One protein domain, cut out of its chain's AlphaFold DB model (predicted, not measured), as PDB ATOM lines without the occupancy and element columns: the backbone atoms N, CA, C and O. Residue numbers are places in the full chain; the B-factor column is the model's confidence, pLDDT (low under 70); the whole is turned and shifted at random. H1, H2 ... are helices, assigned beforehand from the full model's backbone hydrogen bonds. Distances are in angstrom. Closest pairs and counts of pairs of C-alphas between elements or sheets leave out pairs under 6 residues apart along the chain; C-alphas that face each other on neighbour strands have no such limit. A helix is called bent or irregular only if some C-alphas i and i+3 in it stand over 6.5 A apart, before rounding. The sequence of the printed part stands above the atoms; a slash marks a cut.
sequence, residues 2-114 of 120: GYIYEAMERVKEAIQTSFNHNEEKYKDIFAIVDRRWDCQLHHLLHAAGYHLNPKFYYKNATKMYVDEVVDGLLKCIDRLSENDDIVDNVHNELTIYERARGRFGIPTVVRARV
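AT A GLANCE: This is residues 2 to 114 of the 120 residues of an uncharacterized protein of Cajanus cajan (UniProt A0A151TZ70). The model is a flat, loose assembly of helices, with a long two-helix arm, H1 and H2 side by side, reaching from one side of a small core in which the short helix H3 crosses H6. On the other side of that core runs H7, with the short H8 and H9 following beyond its end, while the short turns H4 and H5 lie between H3 and H6 along the chain. The printed part has 113 residues with nine named helices, H1 to H9 in order, and no named strand; the class is all helix. The whole is loose, with a radius of gyration of the C-alphas of 16.5 A, and spans 48 by 34 by 18 A.

IN THESE COORDINATES: The longest helix by residues is H1, residues 3 to 18, 22.0 A from C-alpha 3 at (-52.707, 27.726, 53.569) to C-alpha 18 at (-45.582, 13.383, 68.654). H2, residues 27 to 41, is 19.7 A long; it is neither bent nor irregular, but only just: C-alphas 38 and 41 are 6.2 A apart. H3 is residues 44 to 51, 10.8 A long, H4 residues 54 to 57 and H5 residues 61 to 64. H6, residues 67 to 80, measures 19.6 A and H7, residues 84 to 98, 20.9 A. H8 is residues 102 to 105, and H9 is residues 107 to 112, ending with C-alpha 112 at (-51.986, 43.950, 57.653).

HOW THE PARTS SIT: H1 and H2 are close but not clearly touching, at a shallow tilt of 9 degrees, opposite ways; their closest C-alphas, of Lys 12 and Phe 30, are 7.3 A apart. With residues 3 to 6 alone H1 touches H3, about perpendicular at 77 degrees, closest at the C-alphas of Tyr 5 and His 46, 5.9 A. H3 is the hub, touching three helices. It touches H6 at a steep tilt of 63 degrees, opposite ways, with the C-alphas of Ala 48 and Leu 73 closest at 4.0 A. H3 and H4 only just touch, only at the corner, with 3 pairs of C-alphas within 8 A; the closest, of His 51 and Tyr 57, are 5.7 A apart. H5 is close to H3 but not clearly touching, with the C-alphas of His 51 and Met 64 closest at 5.6 A. H6 and H7 form a helical hairpin at a steep tilt of 42 degrees, opposite ways; they only just touch, with 3 pairs within 8 A, closest at the C-alphas of Ile 77 and Val 87, 6.5 A. H7 and H8 only just touch, only at the corner, with 3 pairs, closest at the C-alphas of Tyr 97 and Phe 104, 6.2 A. H4 and H9 are near each other, with 5 pairs of C-alphas within 10 A. In H1, H2, H3, H6, H7 and H9 every O i to N i+4 pair is within hydrogen-bond range; H4, H5 and H8 are too short for such a pair, and their one O i to N i+3 pair is within range in H5 and H8 but not in H4.

THE WHOLE: The two C-alphas farthest apart, of Asn 20 and Asp 85, are 49.6 A apart. The printed part has no cut. The link from H1 to H2, 8 residues, is short; the others are tight. The mean pLDDT of the printed part is 91.6, and residues 41 to 42 are under 70.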
ATOM      1  N   GLY A   2     -52.506  29.363  49.523       80.50
ATOM      2  CA  GLY A   2     -51.248  29.027  50.232       80.50
ATOM      3  C   GLY A   2     -51.338  28.416  51.639       80.50
ATOM      4  O   GLY A   2     -50.324  28.015  52.193       80.50
ATOM      5  N   TYR A   3     -52.525  28.345  52.246       87.94
ATOM      6  CA  TYR A   3     -52.707  27.726  53.569       87.94
ATOM      7  C   TYR A   3     -52.646  26.203  53.534       87.94
ATOM      8  O   TYR A   3     -52.359  25.603  54.559       87.94
ATOM      9  N   ILE A   4     -52.929  25.580  52.387       88.75
ATOM     10  CA  ILE A   4     -52.938  24.117  52.277       88.75
ATOM     11  C   ILE A   4     -51.510  23.577  52.412       88.75
ATOM     12  O   ILE A   4     -51.282  22.669  53.202       88.75
ATOM     13  N   TYR A   5     -50.550  24.190  51.710       89.69
ATOM     14  CA  TYR A   5     -49.133  23.846  51.837       89.69
ATOM     15  C   TYR A   5     -48.644  24.046  53.278       89.69
ATOM     16  O   TYR A   5     -48.027  23.168  53.869       89.69
ATOM     17  N   GLU A   6     -48.995  25.179  53.893       90.38
ATOM     18  CA  GLU A   6     -48.594  25.454  55.273       90.38
ATOM     19  C   GLU A   6     -49.228  24.497  56.291       90.38
ATOM     20  O   GLU A   6     -48.577  24.092  57.254       90.38
ATOM     21  N   ALA A   7     -50.481  24.096  56.073       91.19
ATOM     22  CA  ALA A   7     -51.137  23.092  56.895       91.19
ATOM     23  C   ALA A   7     -50.449  21.727  56.763       91.19
ATOM     24  O   ALA A   7     -50.296  21.041  57.770       91.19
ATOM     25  N   MET A   8     -49.997  21.359  55.560       90.94
ATOM     26  CA  MET A   8     -49.235  20.130  55.337       90.94
ATOM     27  C   MET A   8     -47.912  20.137  56.115       90.94
ATOM     28  O   MET A   8     -47.619  19.184  56.836       90.94
ATOM     29  N   GLU A   9     -47.173  21.247  56.066       89.81
ATOM     30  CA  GLU A   9     -45.951  21.439  56.860       89.81
ATOM     31  C   GLU A   9     -46.219  21.271  58.362       89.81
ATOM     32  O   GLU A   9     -45.526  20.519  59.045       89.81
ATOM     33  N   ARG A  10     -47.281  21.900  58.884       93.12
ATOM     34  CA  ARG A  10     -47.661  21.756  60.298       93.12
ATOM     35  C   ARG A  10     -48.047  20.330  60.672       93.12
ATOM     36  O   ARG A  10     -47.774  19.909  61.793       93.12
ATOM     37  N   VAL A  11     -48.707  19.598  59.773       93.88
ATOM     38  CA  VAL A  11     -49.052  18.188  59.996       93.88
ATOM     39  C   VAL A  11     -47.776  17.357  60.121       93.88
ATOM     40  O   VAL A  11     -47.654  16.592  61.077       93.88
ATOM     41  N   LYS A  12     -46.803  17.552  59.222       93.50
ATOM     42  CA  LYS A  12     -45.499  16.876  59.288       93.50
ATOM     43  C   LYS A  12     -44.751  17.213  60.586       93.50
ATOM     44  O   LYS A  12     -44.343  16.292  61.295       93.50
ATOM     45  N   GLU A  13     -44.667  18.492  60.961       94.81
ATOM     46  CA  GLU A  13     -44.039  18.948  62.216       94.81
ATOM     47  C   GLU A  13     -44.730  18.349  63.465       94.81
ATOM     48  O   GLU A  13     -44.070  17.909  64.414       94.81
ATOM     49  N   ALA A  14     -46.067  18.283  63.475       97.00
ATOM     50  CA  ALA A  14     -46.839  17.721  64.586       97.00
ATOM     51  C   ALA A  14     -46.631  16.208  64.739       97.00
ATOM     52  O   ALA A  14     -46.505  15.713  65.863       97.00
ATOM     53  N   ILE A  15     -46.558  15.474  63.627       96.19
ATOM     54  CA  ILE A  15     -46.243  14.043  63.629       96.19
ATOM     55  C   ILE A  15     -44.831  13.828  64.188       96.19
ATOM     56  O   ILE A  15     -44.674  13.069  65.144       96.19
ATOM     57  N   GLN A  16     -43.824  14.543  63.673       97.38
ATOM     58  CA  GLN A  16     -42.442  14.454  64.172       97.38
ATOM     59  C   GLN A  16     -42.374  14.687  65.680       97.38
ATOM     60  O   GLN A  16     -41.788  13.889  66.415       97.38
ATOM     61  N   THR A  17     -43.035  15.746  66.150       97.06
ATOM     62  CA  THR A  17     -43.070  16.109  67.570       97.06
ATOM     63  C   THR A  17     -43.734  15.022  68.415       97.06
ATOM     64  O   THR A  17     -43.212  14.668  69.469       97.06
ATOM     65  N   SER A  18     -44.836  14.433  67.937       97.19
ATOM     66  CA  SER A  18     -45.582  13.383  68.654       97.19
ATOM     67  C   SER A  18     -44.765  12.108  68.876       97.19
ATOM     68  O   SER A  18     -45.005  11.369  69.831       97.19
ATOM     69  N   PHE A  19     -43.780  11.852  68.014       96.50
ATOM     70  CA  PHE A  19     -42.875  10.708  68.105       96.50
ATOM     71  C   PHE A  19     -41.476  11.086  68.613       96.50
ATOM     72  O   PHE A  19     -40.528  10.317  68.433       96.50
ATOM     73  N   ASN A  20     -41.329  12.244  69.270       96.50
ATOM     74  CA  ASN A  20     -40.060  12.759  69.797       96.50
ATOM     75  C   ASN A  20     -38.944  12.809  68.739       96.50
ATOM     76  O   ASN A  20     -37.791  12.505  69.036       96.50
ATOM     77  N   HIS A  21     -39.293  13.156  67.500       95.50
ATOM     78  CA  HIS A  21     -38.386  13.208  66.350       95.50
ATOM     79  C   HIS A  21     -37.701  11.869  66.016       95.50
ATOM     80  O   HIS A  21     -36.736  11.843  65.258       95.50
ATOM     81  N   ASN A  22     -38.220  10.741  66.514       96.69
ATOM     82  CA  ASN A  22     -37.728   9.415  66.154       96.69
ATOM     83  C   ASN A  22     -38.307   8.979  64.797       96.69
ATOM     84  O   ASN A  22     -39.427   8.471  64.735       96.69
ATOM     85  N   GLU A  23     -37.535   9.194  63.731       95.62
ATOM     86  CA  GLU A  23     -37.919   8.948  62.334       95.62
ATOM     87  C   GLU A  23     -38.437   7.535  62.069       95.62
ATOM     88  O   GLU A  23     -39.463   7.369  61.408       95.62
ATOM     89  N   GLU A  24     -37.821   6.523  62.680       96.62
ATOM     90  CA  GLU A  24     -38.241   5.127  62.537       96.62
ATOM     91  C   GLU A  24     -39.705   4.901  62.941       96.62
ATOM     92  O   GLU A  24     -40.340   3.971  62.450       96.62
ATOM     93  N   LYS A  25     -40.264   5.758  63.806       95.81
ATOM     94  CA  LYS A  25     -41.653   5.652  64.270       95.81
ATOM     95  C   LYS A  25     -42.670   6.343  63.365       95.81
ATOM     96  O   LYS A  25     -43.858   6.058  63.503       95.81
ATOM     97  N   TYR A  26     -42.247   7.257  62.489       96.75
ATOM     98  CA  TYR A  26     -43.173   8.055  61.677       96.75
ATOM     99  C   TYR A  26     -42.896   8.047  60.173       96.75
ATOM    100  O   TYR A  26     -43.732   8.555  59.426       96.75
ATOM    101  N   LYS A  27     -41.798   7.448  59.703       96.44
ATOM    102  CA  LYS A  27     -41.479   7.354  58.268       96.44
ATOM    103  C   LYS A  27     -42.607   6.744  57.431       96.44
ATOM    104  O   LYS A  27     -42.945   7.274  56.376       96.44
ATOM    105  N   ASP A  28     -43.269   5.704  57.938       96.44
ATOM    106  CA  ASP A  28     -44.382   5.056  57.232       96.44
ATOM    107  C   ASP A  28     -45.624   5.959  57.191       96.44
ATOM    108  O   ASP A  28     -46.368   5.975  56.210       96.44
ATOM    109  N   ILE A  29     -45.829   6.765  58.238       94.94
ATOM    110  CA  ILE A  29     -46.901   7.764  58.288       94.94
ATOM    111  C   ILE A  29     -46.618   8.868  57.264       94.94
ATOM    112  O   ILE A  29     -47.522   9.257  56.527       94.94
ATOM    113  N   PHE A  30     -45.369   9.334  57.176       95.12
ATOM    114  CA  PHE A  30     -44.938  10.306  56.171       95.12
ATOM    115  C   PHE A  30     -45.171   9.781  54.759       95.12
ATOM    116  O   PHE A  30     -45.826  10.458  53.979       95.12
ATOM    117  N   ALA A  31     -44.783   8.538  54.466       94.56
ATOM    118  CA  ALA A  31     -45.023   7.930  53.160       94.56
ATOM    119  C   ALA A  31     -46.518   7.900  52.777       94.56
ATOM    120  O   ALA A  31     -46.876   8.115  51.617       94.56
ATOM    121  N   ILE A  32     -47.418   7.668  53.742       93.12
ATOM    122  CA  ILE A  32     -48.870   7.731  53.509       93.12
ATOM    123  C   ILE A  32     -49.317   9.170  53.224       93.12
ATOM    124  O   ILE A  32     -50.107   9.390  52.304       93.12
ATOM    125  N   VAL A  33     -48.836  10.137  54.009       91.06
ATOM    126  CA  VAL A  33     -49.158  11.561  53.849       91.06
ATOM    127  C   VAL A  33     -48.660  12.082  52.503       91.06
ATOM    128  O   VAL A  33     -49.451  12.667  51.768       91.06
ATOM    129  N   ASP A  34     -47.410  11.802  52.147       89.62
ATOM    130  CA  ASP A  34     -46.782  12.219  50.891       89.62
ATOM    131  C   ASP A  34     -47.504  11.609  49.693       89.62
ATOM    132  O   ASP A  34     -47.915  12.319  48.782       89.62
ATOM    133  N   ARG A  35     -47.839  10.313  49.744       90.06
ATOM    134  CA  ARG A  35     -48.634   9.692  48.679       90.06
ATOM    135  C   ARG A  35     -49.991  10.375  48.491       90.06
ATOM    136  O   ARG A  35     -50.476  10.488  47.366       90.06
ATOM    137  N   ARG A  36     -50.648  10.796  49.577       87.75
ATOM    138  CA  ARG A  36     -51.927  11.522  49.499       87.75
ATOM    139  C   ARG A  36     -51.739  12.946  48.993       87.75
ATOM    140  O   ARG A  36     -52.568  13.396  48.204       87.75
ATOM    141  N   TRP A  37     -50.671  13.613  49.423       86.06
ATOM    142  CA  TRP A  37     -50.255  14.915  48.922       86.06
ATOM    143  C   TRP A  37     -50.099  14.849  47.407       86.06
ATOM    144  O   TRP A  37     -50.915  15.440  46.704       86.06
ATOM    145  N   ASP A  38     -49.200  14.007  46.910       83.75
ATOM    146  CA  ASP A  38     -48.864  13.881  45.490       83.75
ATOM    147  C   ASP A  38     -50.068  13.528  44.612       83.75
ATOM    148  O   ASP A  38     -50.221  14.041  43.505       83.75
ATOM    149  N   CYS A  39     -50.969  12.674  45.111       81.31
ATOM    150  CA  CYS A  39     -52.112  12.202  44.330       81.31
ATOM    151  C   CYS A  39     -53.296  13.181  44.277       81.31
ATOM    152  O   CYS A  39     -54.113  13.076  43.363       81.31
ATOM    153  N   GLN A  40     -53.480  14.046  45.282       71.38
ATOM    154  CA  GLN A  40     -54.737  14.799  45.451       71.38
ATOM    155  C   GLN A  40     -54.552  16.305  45.627       71.38
ATOM    156  O   GLN A  40     -55.444  17.072  45.269       71.38
ATOM    157  N   LEU A  41     -53.444  16.732  46.229       65.88
ATOM    158  CA  LEU A  41     -53.286  18.090  46.749       65.88
ATOM    159  C   LEU A  41     -51.947  18.731  46.371       65.88
ATOM    160  O   LEU A  41     -51.809  19.938  46.545       65.88
ATOM    161  N   HIS A  42     -50.987  17.993  45.821       62.69
ATOM    162  CA  HIS A  42     -49.724  18.526  45.331       62.69
ATOM    163  C   HIS A  42     -49.952  19.198  43.976       62.69
ATOM    164  O   HIS A  42     -49.719  18.653  42.899       62.69
ATOM    165  N   HIS A  43     -50.520  20.397  44.041       74.81
ATOM    166  CA  HIS A  43     -50.785  21.223  42.881       74.81
ATOM    167  C   HIS A  43     -49.820  22.400  42.907       74.81
ATOM    168  O   HIS A  43     -49.677  23.058  43.938       74.81
ATOM    169  N   LEU A  44     -49.232  22.718  41.752       85.62
ATOM    170  CA  LEU A  44     -48.335  23.867  41.562       85.62
ATOM    171  C   LEU A  44     -48.918  25.154  42.182       85.62
ATOM    172  O   LEU A  44     -48.220  25.924  42.829       85.62
ATOM    173  N   LEU A  45     -50.244  25.317  42.102       87.88
ATOM    174  CA  LEU A  45     -50.992  26.436  42.689       87.88
ATOM    175  C   LEU A  45     -50.914  26.526  44.222       87.88
ATOM    176  O   LEU A  45     -50.998  27.625  44.769       87.88
ATOM    177  N   HIS A  46     -50.798  25.407  44.939       89.12
ATOM    178  CA  HIS A  46     -50.641  25.424  46.395       89.12
ATOM    179  C   HIS A  46     -49.230  25.853  46.793       89.12
ATOM    180  O   HIS A  46     -49.105  26.688  47.689       89.12
ATOM    181  N   ALA A  47     -48.206  25.355  46.094       90.56
ATOM    182  CA  ALA A  47     -46.813  25.772  46.256       90.56
ATOM    183  C   ALA A  47     -46.624  27.261  45.904       90.56
ATOM    184  O   ALA A  47     -46.222  28.057  46.754       90.56
ATOM    185  N   ALA A  48     -47.049  27.676  44.708       92.88
ATOM    186  CA  ALA A  48     -47.037  29.075  44.280       92.88
ATOM    187  C   ALA A  48     -47.827  29.968  45.250       92.88
ATOM    188  O   ALA A  48     -47.363  31.020  45.685       92.88
ATOM    189  N   GLY A  49     -49.017  29.519  45.656       92.38
ATOM    190  CA  GLY A  49     -49.861  30.241  46.600       92.38
ATOM    191  C   GLY A  49     -49.249  30.364  47.994       92.38
ATOM    192  O   GLY A  49     -49.583  31.313  48.702       92.38
ATOM    193  N   TYR A  50     -48.401  29.424  48.414       92.44
ATOM    194  CA  TYR A  50     -47.668  29.487  49.677       92.44
ATOM    195  C   TYR A  50     -46.567  30.543  49.615       92.44
ATOM    196  O   TYR A  50     -46.545  31.433  50.468       92.44
ATOM    197  N   HIS A  51     -45.753  30.518  48.555       94.00
ATOM    198  CA  HIS A  51     -44.707  31.511  48.302       94.00
ATOM    199  C   HIS A  51     -45.277  32.938  48.195       94.00
ATOM    200  O   HIS A  51     -44.776  33.883  48.803       94.00
ATOM    201  N   LEU A  52     -46.386  33.103  47.470       93.25
ATOM    202  CA  LEU A  52     -47.024  34.404  47.250       93.25
ATOM    203  C   LEU A  52     -47.894  34.875  48.427       93.25
ATOM    204  O   LEU A  52     -48.478  35.955  48.357       93.25
ATOM    205  N   ASN A  53     -48.015  34.099  49.510       92.31
ATOM    206  CA  ASN A  53     -48.771  34.523  50.685       92.31
ATOM    207  C   ASN A  53     -47.897  35.397  51.605       92.31
ATOM    208  O   ASN A  53     -47.021  34.859  52.294       92.31
ATOM    209  N   PRO A  54     -48.191  36.708  51.753       91.12
ATOM    210  CA  PRO A  54     -47.378  37.606  52.572       91.12
ATOM    211  C   PRO A  54     -47.268  37.157  54.034       91.12
ATOM    212  O   PRO A  54     -46.271  37.423  54.704       91.12
ATOM    213  N   LYS A  55     -48.298  36.481  54.559       90.81
ATOM    214  CA  LYS A  55     -48.298  35.987  55.939       90.81
ATOM    215  C   LYS A  55     -47.202  34.951  56.174       90.81
ATOM    216  O   LYS A  55     -46.654  34.903  57.272       90.81
ATOM    217  N   PHE A  56     -46.933  34.107  55.182       91.00
ATOM    218  CA  PHE A  56     -45.989  33.001  55.304       91.00
ATOM    219  C   PHE A  56     -44.611  33.393  54.793       91.00
ATOM    220  O   PHE A  56     -43.643  33.243  55.538       91.00
ATOM    221  N   TYR A  57     -44.542  34.008  53.611       92.81
ATOM    222  CA  TYR A  57     -43.286  34.440  53.009       92.81
ATOM    223  C   TYR A  57     -42.483  35.349  53.940       92.81
ATOM    224  O   TYR A  57     -41.365  35.029  54.331       92.81
ATOM    225  N   TYR A  58     -43.080  36.453  54.403       91.69
ATOM    226  CA  TYR A  58     -42.359  37.402  55.256       91.69
ATOM    227  C   TYR A  58     -42.190  36.929  56.704       91.69
ATOM    228  O   TYR A  58     -41.459  37.566  57.461       91.69
ATOM    229  N   LYS A  59     -42.861  35.845  57.114       90.94
ATOM    230  CA  LYS A  59     -42.630  35.222  58.424       90.94
ATOM    231  C   LYS A  59     -41.359  34.375  58.405       90.94
ATOM    232  O   LYS A  59     -40.638  34.366  59.398       90.94
ATOM    233  N   ASN A  60     -41.103  33.654  57.313       88.00
ATOM    234  CA  ASN A  60     -39.897  32.849  57.142       88.00
ATOM    235  C   ASN A  60     -39.583  32.665  55.650       88.00
ATOM    236  O   ASN A  60     -40.004  31.682  55.043       88.00
ATOM    237  N   ALA A  61     -38.830  33.608  55.079       88.62
ATOM    238  CA  ALA A  61     -38.496  33.595  53.657       88.62
ATOM    239  C   ALA A  61     -37.633  32.382  53.277       88.62
ATOM    240  O   ALA A  61     -37.790  31.838  52.193       88.62
ATOM    241  N   THR A  62     -36.786  31.884  54.182       88.62
ATOM    242  CA  THR A  62     -35.939  30.709  53.922       88.62
ATOM    243  C   THR A  62     -36.767  29.461  53.606       88.62
ATOM    244  O   THR A  62     -36.397  28.698  52.722       88.62
ATOM    245  N   LYS A  63     -37.933  29.284  54.250       85.81
ATOM    246  CA  LYS A  63     -38.864  28.179  53.947       85.81
ATOM    247  C   LYS A  63     -39.515  28.279  52.557       85.81
ATOM    248  O   LYS A  63     -40.172  27.335  52.136       85.81
ATOM    249  N   MET A  64     -39.370  29.406  51.860       88.75
ATOM    250  CA  MET A  64     -39.968  29.644  50.540       88.75
ATOM    251  C   MET A  64     -39.040  29.247  49.389       88.75
ATOM    252  O   MET A  64     -39.500  29.167  48.254       88.75
ATOM    253  N   TYR A  65     -37.763  28.995  49.695       88.31
ATOM    254  CA  TYR A  65     -36.723  28.598  48.742       88.31
ATOM    255  C   TYR A  65     -36.450  27.088  48.751       88.31
ATOM    256  O   TYR A  65     -35.383  26.646  48.341       88.31
ATOM    257  N   VAL A  66     -37.401  26.290  49.242       89.81
ATOM    258  CA  VAL A  66     -37.378  24.839  49.030       89.81
ATOM    259  C   VAL A  66     -37.729  24.570  47.570       89.81
ATOM    260  O   VAL A  66     -38.672  25.178  47.058       89.81
ATOM    261  N   ASP A  67     -36.999  23.660  46.924       90.12
ATOM    262  CA  ASP A  67     -37.126  23.367  45.491       90.12
ATOM    263  C   ASP A  67     -38.580  23.129  45.064       90.12
ATOM    264  O   ASP A  67     -39.028  23.718  44.089       90.12
ATOM    265  N   GLU A  68     -39.351  22.366  45.844       89.19
ATOM    266  CA  GLU A  68     -40.779  22.101  45.600       89.19
ATOM    267  C   GLU A  68     -41.618  23.390  45.487       89.19
ATOM    268  O   GLU A  68     -42.483  23.519  44.618       89.19
ATOM    269  N   VAL A  69     -41.357  24.369  46.356       91.62
ATOM    270  CA  VAL A  69     -42.101  25.635  46.402       91.62
ATOM    271  C   VAL A  69     -41.717  26.534  45.231       91.62
ATOM    272  O   VAL A  69     -42.594  27.123  44.594       91.62
ATOM    273  N   VAL A  70     -40.417  26.633  44.947       93.69
ATOM    274  CA  VAL A  70     -39.879  27.470  43.864       93.69
ATOM    275  C   VAL A  70     -40.271  26.904  42.504       93.69
ATOM    276  O   VAL A  70     -40.789  27.637  41.667       93.69
ATOM    277  N   ASP A  71     -40.105  25.601  42.298       92.69
ATOM    278  CA  ASP A  71     -40.519  24.908  41.078       92.69
ATOM    279  C   ASP A  71     -42.034  25.029  40.861       92.69
ATOM    280  O   ASP A  71     -42.490  25.362  39.766       92.69
ATOM    281  N   GLY A  72     -42.819  24.871  41.933       92.25
ATOM    282  CA  GLY A  72     -44.257  25.111  41.917       92.25
ATOM    283  C   GLY A  72     -44.629  26.522  41.460       92.25
ATOM    284  O   GLY A  72     -45.528  26.685  40.633       92.25
ATOM    285  N   LEU A  73     -43.922  27.540  41.959       95.12
ATOM    286  CA  LEU A  73     -44.104  28.933  41.553       95.12
ATOM    287  C   LEU A  73     -43.742  29.152  40.081       95.12
ATOM    288  O   LEU A  73     -44.571  29.671  39.335       95.12
ATOM    289  N   LEU A  74     -42.546  28.743  39.661       94.69
ATOM    290  CA  LEU A  74     -42.044  28.977  38.305       94.69
ATOM    291  C   LEU A  74     -42.914  28.284  37.256       94.69
ATOM    292  O   LEU A  74     -43.329  28.921  36.291       94.69
ATOM    293  N   LYS A  75     -43.294  27.022  37.483       94.06
ATOM    294  CA  LYS A  75     -44.221  26.300  36.596       94.06
ATOM    295  C   LYS A  75     -45.609  26.935  36.559       94.06
ATOM    296  O   LYS A  75     -46.288  26.863  35.539       94.06
ATOM    297  N   CYS A  76     -46.064  27.538  37.660       93.88
ATOM    298  CA  CYS A  76     -47.311  28.300  37.661       93.88
ATOM    299  C   CYS A  76     -47.205  29.572  36.820       93.88
ATOM    300  O   CYS A  76     -48.144  29.863  36.088       93.88
ATOM    301  N   ILE A  77     -46.096  30.307  36.918       95.19
ATOM    302  CA  ILE A  77     -45.858  31.512  36.114       95.19
ATOM    303  C   ILE A  77     -45.829  31.142  34.632       95.19
ATOM    304  O   ILE A  77     -46.590  31.718  33.862       95.19
ATOM    305  N   ASP A  78     -45.032  30.141  34.263       93.38
ATOM    306  CA  ASP A  78     -44.902  29.657  32.886       93.38
ATOM    307  C   ASP A  78     -46.258  29.223  32.305       93.38
ATOM    308  O   ASP A  78     -46.690  29.699  31.262       93.38
ATOM    309  N   ARG A  79     -47.016  28.405  33.046       93.31
ATOM    310  CA  ARG A  79     -48.306  27.879  32.577       93.31
ATOM    311  C   ARG A  79     -49.422  28.928  32.479       93.31
ATOM    312  O   ARG A  79     -50.378  28.711  31.737       93.31
ATOM    313  N   LEU A  80     -49.376  29.985  33.293       92.56
ATOM    314  CA  LEU A  80     -50.427  31.011  33.357       92.56
ATOM    315  C   LEU A  80     -50.111  32.257  32.524       92.56
ATOM    316  O   LEU A  80     -51.005  33.080  32.333       92.56
ATOM    317  N   SER A  81     -48.873  32.413  32.061       94.75
ATOM    318  CA  SER A  81     -48.467  33.558  31.249       94.75
ATOM    319  C   SER A  81     -48.741  33.278  29.776       94.75
ATOM    320  O   SER A  81     -48.505  32.182  29.283       94.75
ATOM    321  N   GLU A  82     -49.259  34.275  29.060       94.50
ATOM    322  CA  GLU A  82     -49.620  34.118  27.644       94.50
ATOM    323  C   GLU A  82     -48.413  34.261  26.704       94.50
ATOM    324  O   GLU A  82     -48.465  33.818  25.558       94.50
ATOM    325  N   ASN A  83     -47.344  34.912  27.172       96.06
ATOM    326  CA  ASN A  83     -46.110  35.171  26.436       96.06
ATOM    327  C   ASN A  83     -44.956  35.537  27.389       96.06
ATOM    328  O   ASN A  83     -45.171  35.790  28.579       96.06
ATOM    329  N   ASP A  84     -43.749  35.616  26.828       96.12
ATOM    330  CA  ASP A  84     -42.509  35.896  27.557       96.12
ATOM    331  C   ASP A  84     -42.498  37.290  28.209       96.12
ATOM    332  O   ASP A  84     -42.005  37.439  29.325       96.12
ATOM    333  N   ASP A  85     -43.128  38.300  27.594       96.94
ATOM    334  CA  ASP A  85     -43.213  39.646  28.179       96.94
ATOM    335  C   ASP A  85     -43.977  39.631  29.516       96.94
ATOM    336  O   ASP A  85     -43.636  40.349  30.463       96.94
ATOM    337  N   ILE A  86     -45.032  38.816  29.625       96.00
ATOM    338  CA  ILE A  86     -45.767  38.634  30.885       96.00
ATOM    339  C   ILE A  86     -44.892  37.902  31.904       96.00
ATOM    340  O   ILE A  86     -44.860  38.318  33.064       96.00
ATOM    341  N   VAL A  87     -44.165  36.862  31.487       96.25
ATOM    342  CA  VAL A  87     -43.241  36.126  32.363       96.25
ATOM    343  C   VAL A  87     -42.213  37.081  32.970       96.25
ATOM    344  O   VAL A  87     -42.061  37.118  34.196       96.25
ATOM    345  N   ASP A  88     -41.562  37.900  32.148       96.56
ATOM    346  CA  ASP A  88     -40.556  38.870  32.587       96.56
ATOM    347  C   ASP A  88     -41.143  39.905  33.556       96.56
ATOM    348  O   ASP A  88     -40.565  40.200  34.609       96.56
ATOM    349  N   ASN A  89     -42.334  40.425  33.254       96.62
ATOM    350  CA  ASN A  89     -43.028  41.366  34.131       96.62
ATOM    351  C   ASN A  89     -43.373  40.748  35.492       96.62
ATOM    352  O   ASN A  89     -43.171  41.385  36.528       96.62
ATOM    353  N   VAL A  90     -43.847  39.500  35.515       96.38
ATOM    354  CA  VAL A  90     -44.154  38.795  36.765       96.38
ATOM    355  C   VAL A  90     -42.889  38.582  37.600       96.38
ATOM    356  O   VAL A  90     -42.930  38.804  38.810       96.38
ATOM    357  N   HIS A  91     -41.755  38.232  36.990       96.06
ATOM    358  CA  HIS A  91     -40.479  38.090  37.706       96.06
ATOM    359  C   HIS A  91     -39.967  39.423  38.280       96.06
ATOM    360  O   HIS A  91     -39.451  39.472  39.406       96.06
ATOM    361  N   ASN A  92     -40.161  40.527  37.554       95.62
ATOM    362  CA  ASN A  92     -39.847  41.866  38.050       95.62
ATOM    363  C   ASN A  92     -40.704  42.232  39.274       95.62
ATOM    364  O   ASN A  92     -40.170  42.668  40.301       95.62
ATOM    365  N   GLU A  93     -42.017  41.998  39.211       96.00
ATOM    366  CA  GLU A  93     -42.928  42.229  40.340       96.00
ATOM    367  C   GLU A  93     -42.636  41.295  41.523       96.00
ATOM    368  O   GLU A  93     -42.691  41.724  42.680       96.00
ATOM    369  N   LEU A  94     -42.245  40.045  41.257       95.75
ATOM    370  CA  LEU A  94     -41.834  39.098  42.290       95.75
ATOM    371  C   LEU A  94     -40.631  39.638  43.068       95.75
ATOM    372  O   LEU A  94     -40.665  39.676  44.294       95.75
ATOM    373  N   THR A  95     -39.629  40.194  42.383       95.62
ATOM    374  CA  THR A  95     -38.471  40.825  43.042       95.62
ATOM    375  C   THR A  95     -38.885  41.989  43.957       95.62
ATOM    376  O   THR A  95     -38.303  42.201  45.030       95.62
ATOM    377  N   ILE A  96     -39.893  42.775  43.560       96.12
ATOM    378  CA  ILE A  96     -40.439  43.873  44.376       96.12
ATOM    379  C   ILE A  96     -41.154  43.313  45.611       96.12
ATOM    380  O   ILE A  96     -40.940  43.816  46.722       96.12
ATOM    381  N   TYR A  97     -41.969  42.271  45.426       95.12
ATOM    382  CA  TYR A  97     -42.637  41.541  46.496       95.12
ATOM    383  C   TYR A  97     -41.620  40.972  47.489       95.12
ATOM    384  O   TYR A  97     -41.639  41.353  48.658       95.12
ATOM    385  N   GLU A  98     -40.673  40.149  47.054       94.31
ATOM    386  CA  GLU A  98     -39.709  39.475  47.930       94.31
ATOM    387  C   GLU A  98     -38.918  40.464  48.800       94.31
ATOM    388  O   GLU A  98     -38.706  40.237  49.993       94.31
ATOM    389  N   ARG A  99     -38.555  41.619  48.228       94.44
ATOM    390  CA  ARG A  99     -37.819  42.695  48.913       94.44
ATOM    391  C   ARG A  99     -38.697  43.616  49.761       94.44
ATOM    392  O   ARG A  99     -38.187  44.594  50.306       94.44
ATOM    393  N   ALA A 100     -40.001  43.350  49.848       93.56
ATOM    394  CA  ALA A 100     -40.985  44.202  50.512       93.56
ATOM    395  C   ALA A 100     -40.916  45.671  50.047       93.56
ATOM    396  O   ALA A 100     -41.005  46.589  50.862       93.56
ATOM    397  N   ARG A 101     -40.732  45.911  48.745       94.50
ATOM    398  CA  ARG A 101     -40.650  47.260  48.162       94.50
ATOM    399  C   ARG A 101     -42.005  47.729  47.624       94.50
ATOM    400  O   ARG A 101     -42.987  46.988  47.603       94.50
ATOM    401  N   GLY A 102     -42.071  49.002  47.231       92.88
ATOM    402  CA  GLY A 102     -43.287  49.609  46.691       92.88
ATOM    403  C   GLY A 102     -44.460  49.505  47.668       92.88
ATOM    404  O   GLY A 102     -44.325  49.794  48.859       92.88
ATOM    405  N   ARG A 103     -45.617  49.050  47.175       91.25
ATOM    406  CA  ARG A 103     -46.832  48.899  47.994       91.25
ATOM    407  C   ARG A 103     -46.678  47.860  49.104       91.25
ATOM    408  O   ARG A 103     -47.269  48.027  50.169       91.25
ATOM    409  N   PHE A 104     -45.855  46.834  48.898       90.75
ATOM    410  CA  PHE A 104     -45.626  45.797  49.903       90.75
ATOM    411  C   PHE A 104     -44.870  46.322  51.127       90.75
ATOM    412  O   PHE A 104     -45.034  45.761  52.210       90.75
ATOM    413  N   GLY A 105     -44.090  47.396  50.979       92.19
ATOM    414  CA  GLY A 105     -43.308  48.012  52.056       92.19
ATOM    415  C   GLY A 105     -44.053  49.053  52.891       92.19
ATOM    416  O   GLY A 105     -43.524  49.516  53.901       92.19
ATOM    417  N   ILE A 106     -45.276  49.433  52.505       94.19
ATOM    418  CA  ILE A 106     -46.038  50.459  53.225       94.19
ATOM    419  C   ILE A 106     -46.331  49.961  54.653       94.19
ATOM    420  O   ILE A 106     -46.888  48.871  54.806       94.19
ATOM    421  N   PRO A 107     -46.046  50.740  55.719       93.12
ATOM    422  CA  PRO A 107     -46.201  50.274  57.101       93.12
ATOM    423  C   PRO A 107     -47.596  49.735  57.450       93.12
ATOM    424  O   PRO A 107     -47.724  48.796  58.235       93.12
ATOM    425  N   THR A 108     -48.659  50.309  56.876       91.38
ATOM    426  CA  THR A 108     -50.035  49.810  57.044       91.38
ATOM    427  C   THR A 108     -50.219  48.428  56.417       91.38
ATOM    428  O   THR A 108     -50.779  47.548  57.066       91.38
ATOM    429  N   VAL A 109     -49.690  48.216  55.208       88.94
ATOM    430  CA  VAL A 109     -49.714  46.928  54.499       88.94
ATOM    431  C   VAL A 109     -48.896  45.888  55.258       88.94
ATOM    432  O   VAL A 109     -49.390  44.791  55.501       88.94
ATOM    433  N   VAL A 110     -47.697  46.245  55.731       90.69
ATOM    434  CA  VAL A 110     -46.844  45.358  56.542       90.69
ATOM    435  C   VAL A 110     -47.583  44.862  57.788       90.69
ATOM    436  O   VAL A 110     -47.618  43.659  58.042       90.69
ATOM    437  N   ARG A 111     -48.252  45.758  58.529       89.69
ATOM    438  CA  ARG A 111     -49.067  45.380  59.700       89.69
ATOM    439  C   ARG A 111     -50.290  44.533  59.338       89.69
ATOM    440  O   ARG A 111     -50.772  43.775  60.181       89.69
ATOM    441  N   ALA A 112     -50.810  44.672  58.122       87.88
ATOM    442  CA  ALA A 112     -51.986  43.950  57.653       87.88
ATOM    443  C   ALA A 112     -51.685  42.508  57.205       87.88
ATOM    444  O   ALA A 112     -52.585  41.675  57.287       87.88
ATOM    445  N   ARG A 113     -50.436  42.180  56.823       88.06
ATOM    446  CA  ARG A 113     -50.015  40.852  56.308       88.06
ATOM    447  C   ARG A 113     -50.491  39.665  57.149       88.06
ATOM    448  O   ARG A 113     -50.800  38.611  56.612       88.06
ATOM    449  N   VAL A 114     -50.533  39.825  58.471       81.81
ATOM    450  CA  VAL A 114     -50.925  38.759  59.409       81.81
ATOM    451  C   VAL A 114     -52.388  38.835  59.851       81.81
ATOM    452  O   VAL A 114     -52.901  37.857  60.396       81.81
TER     453      VAL A 114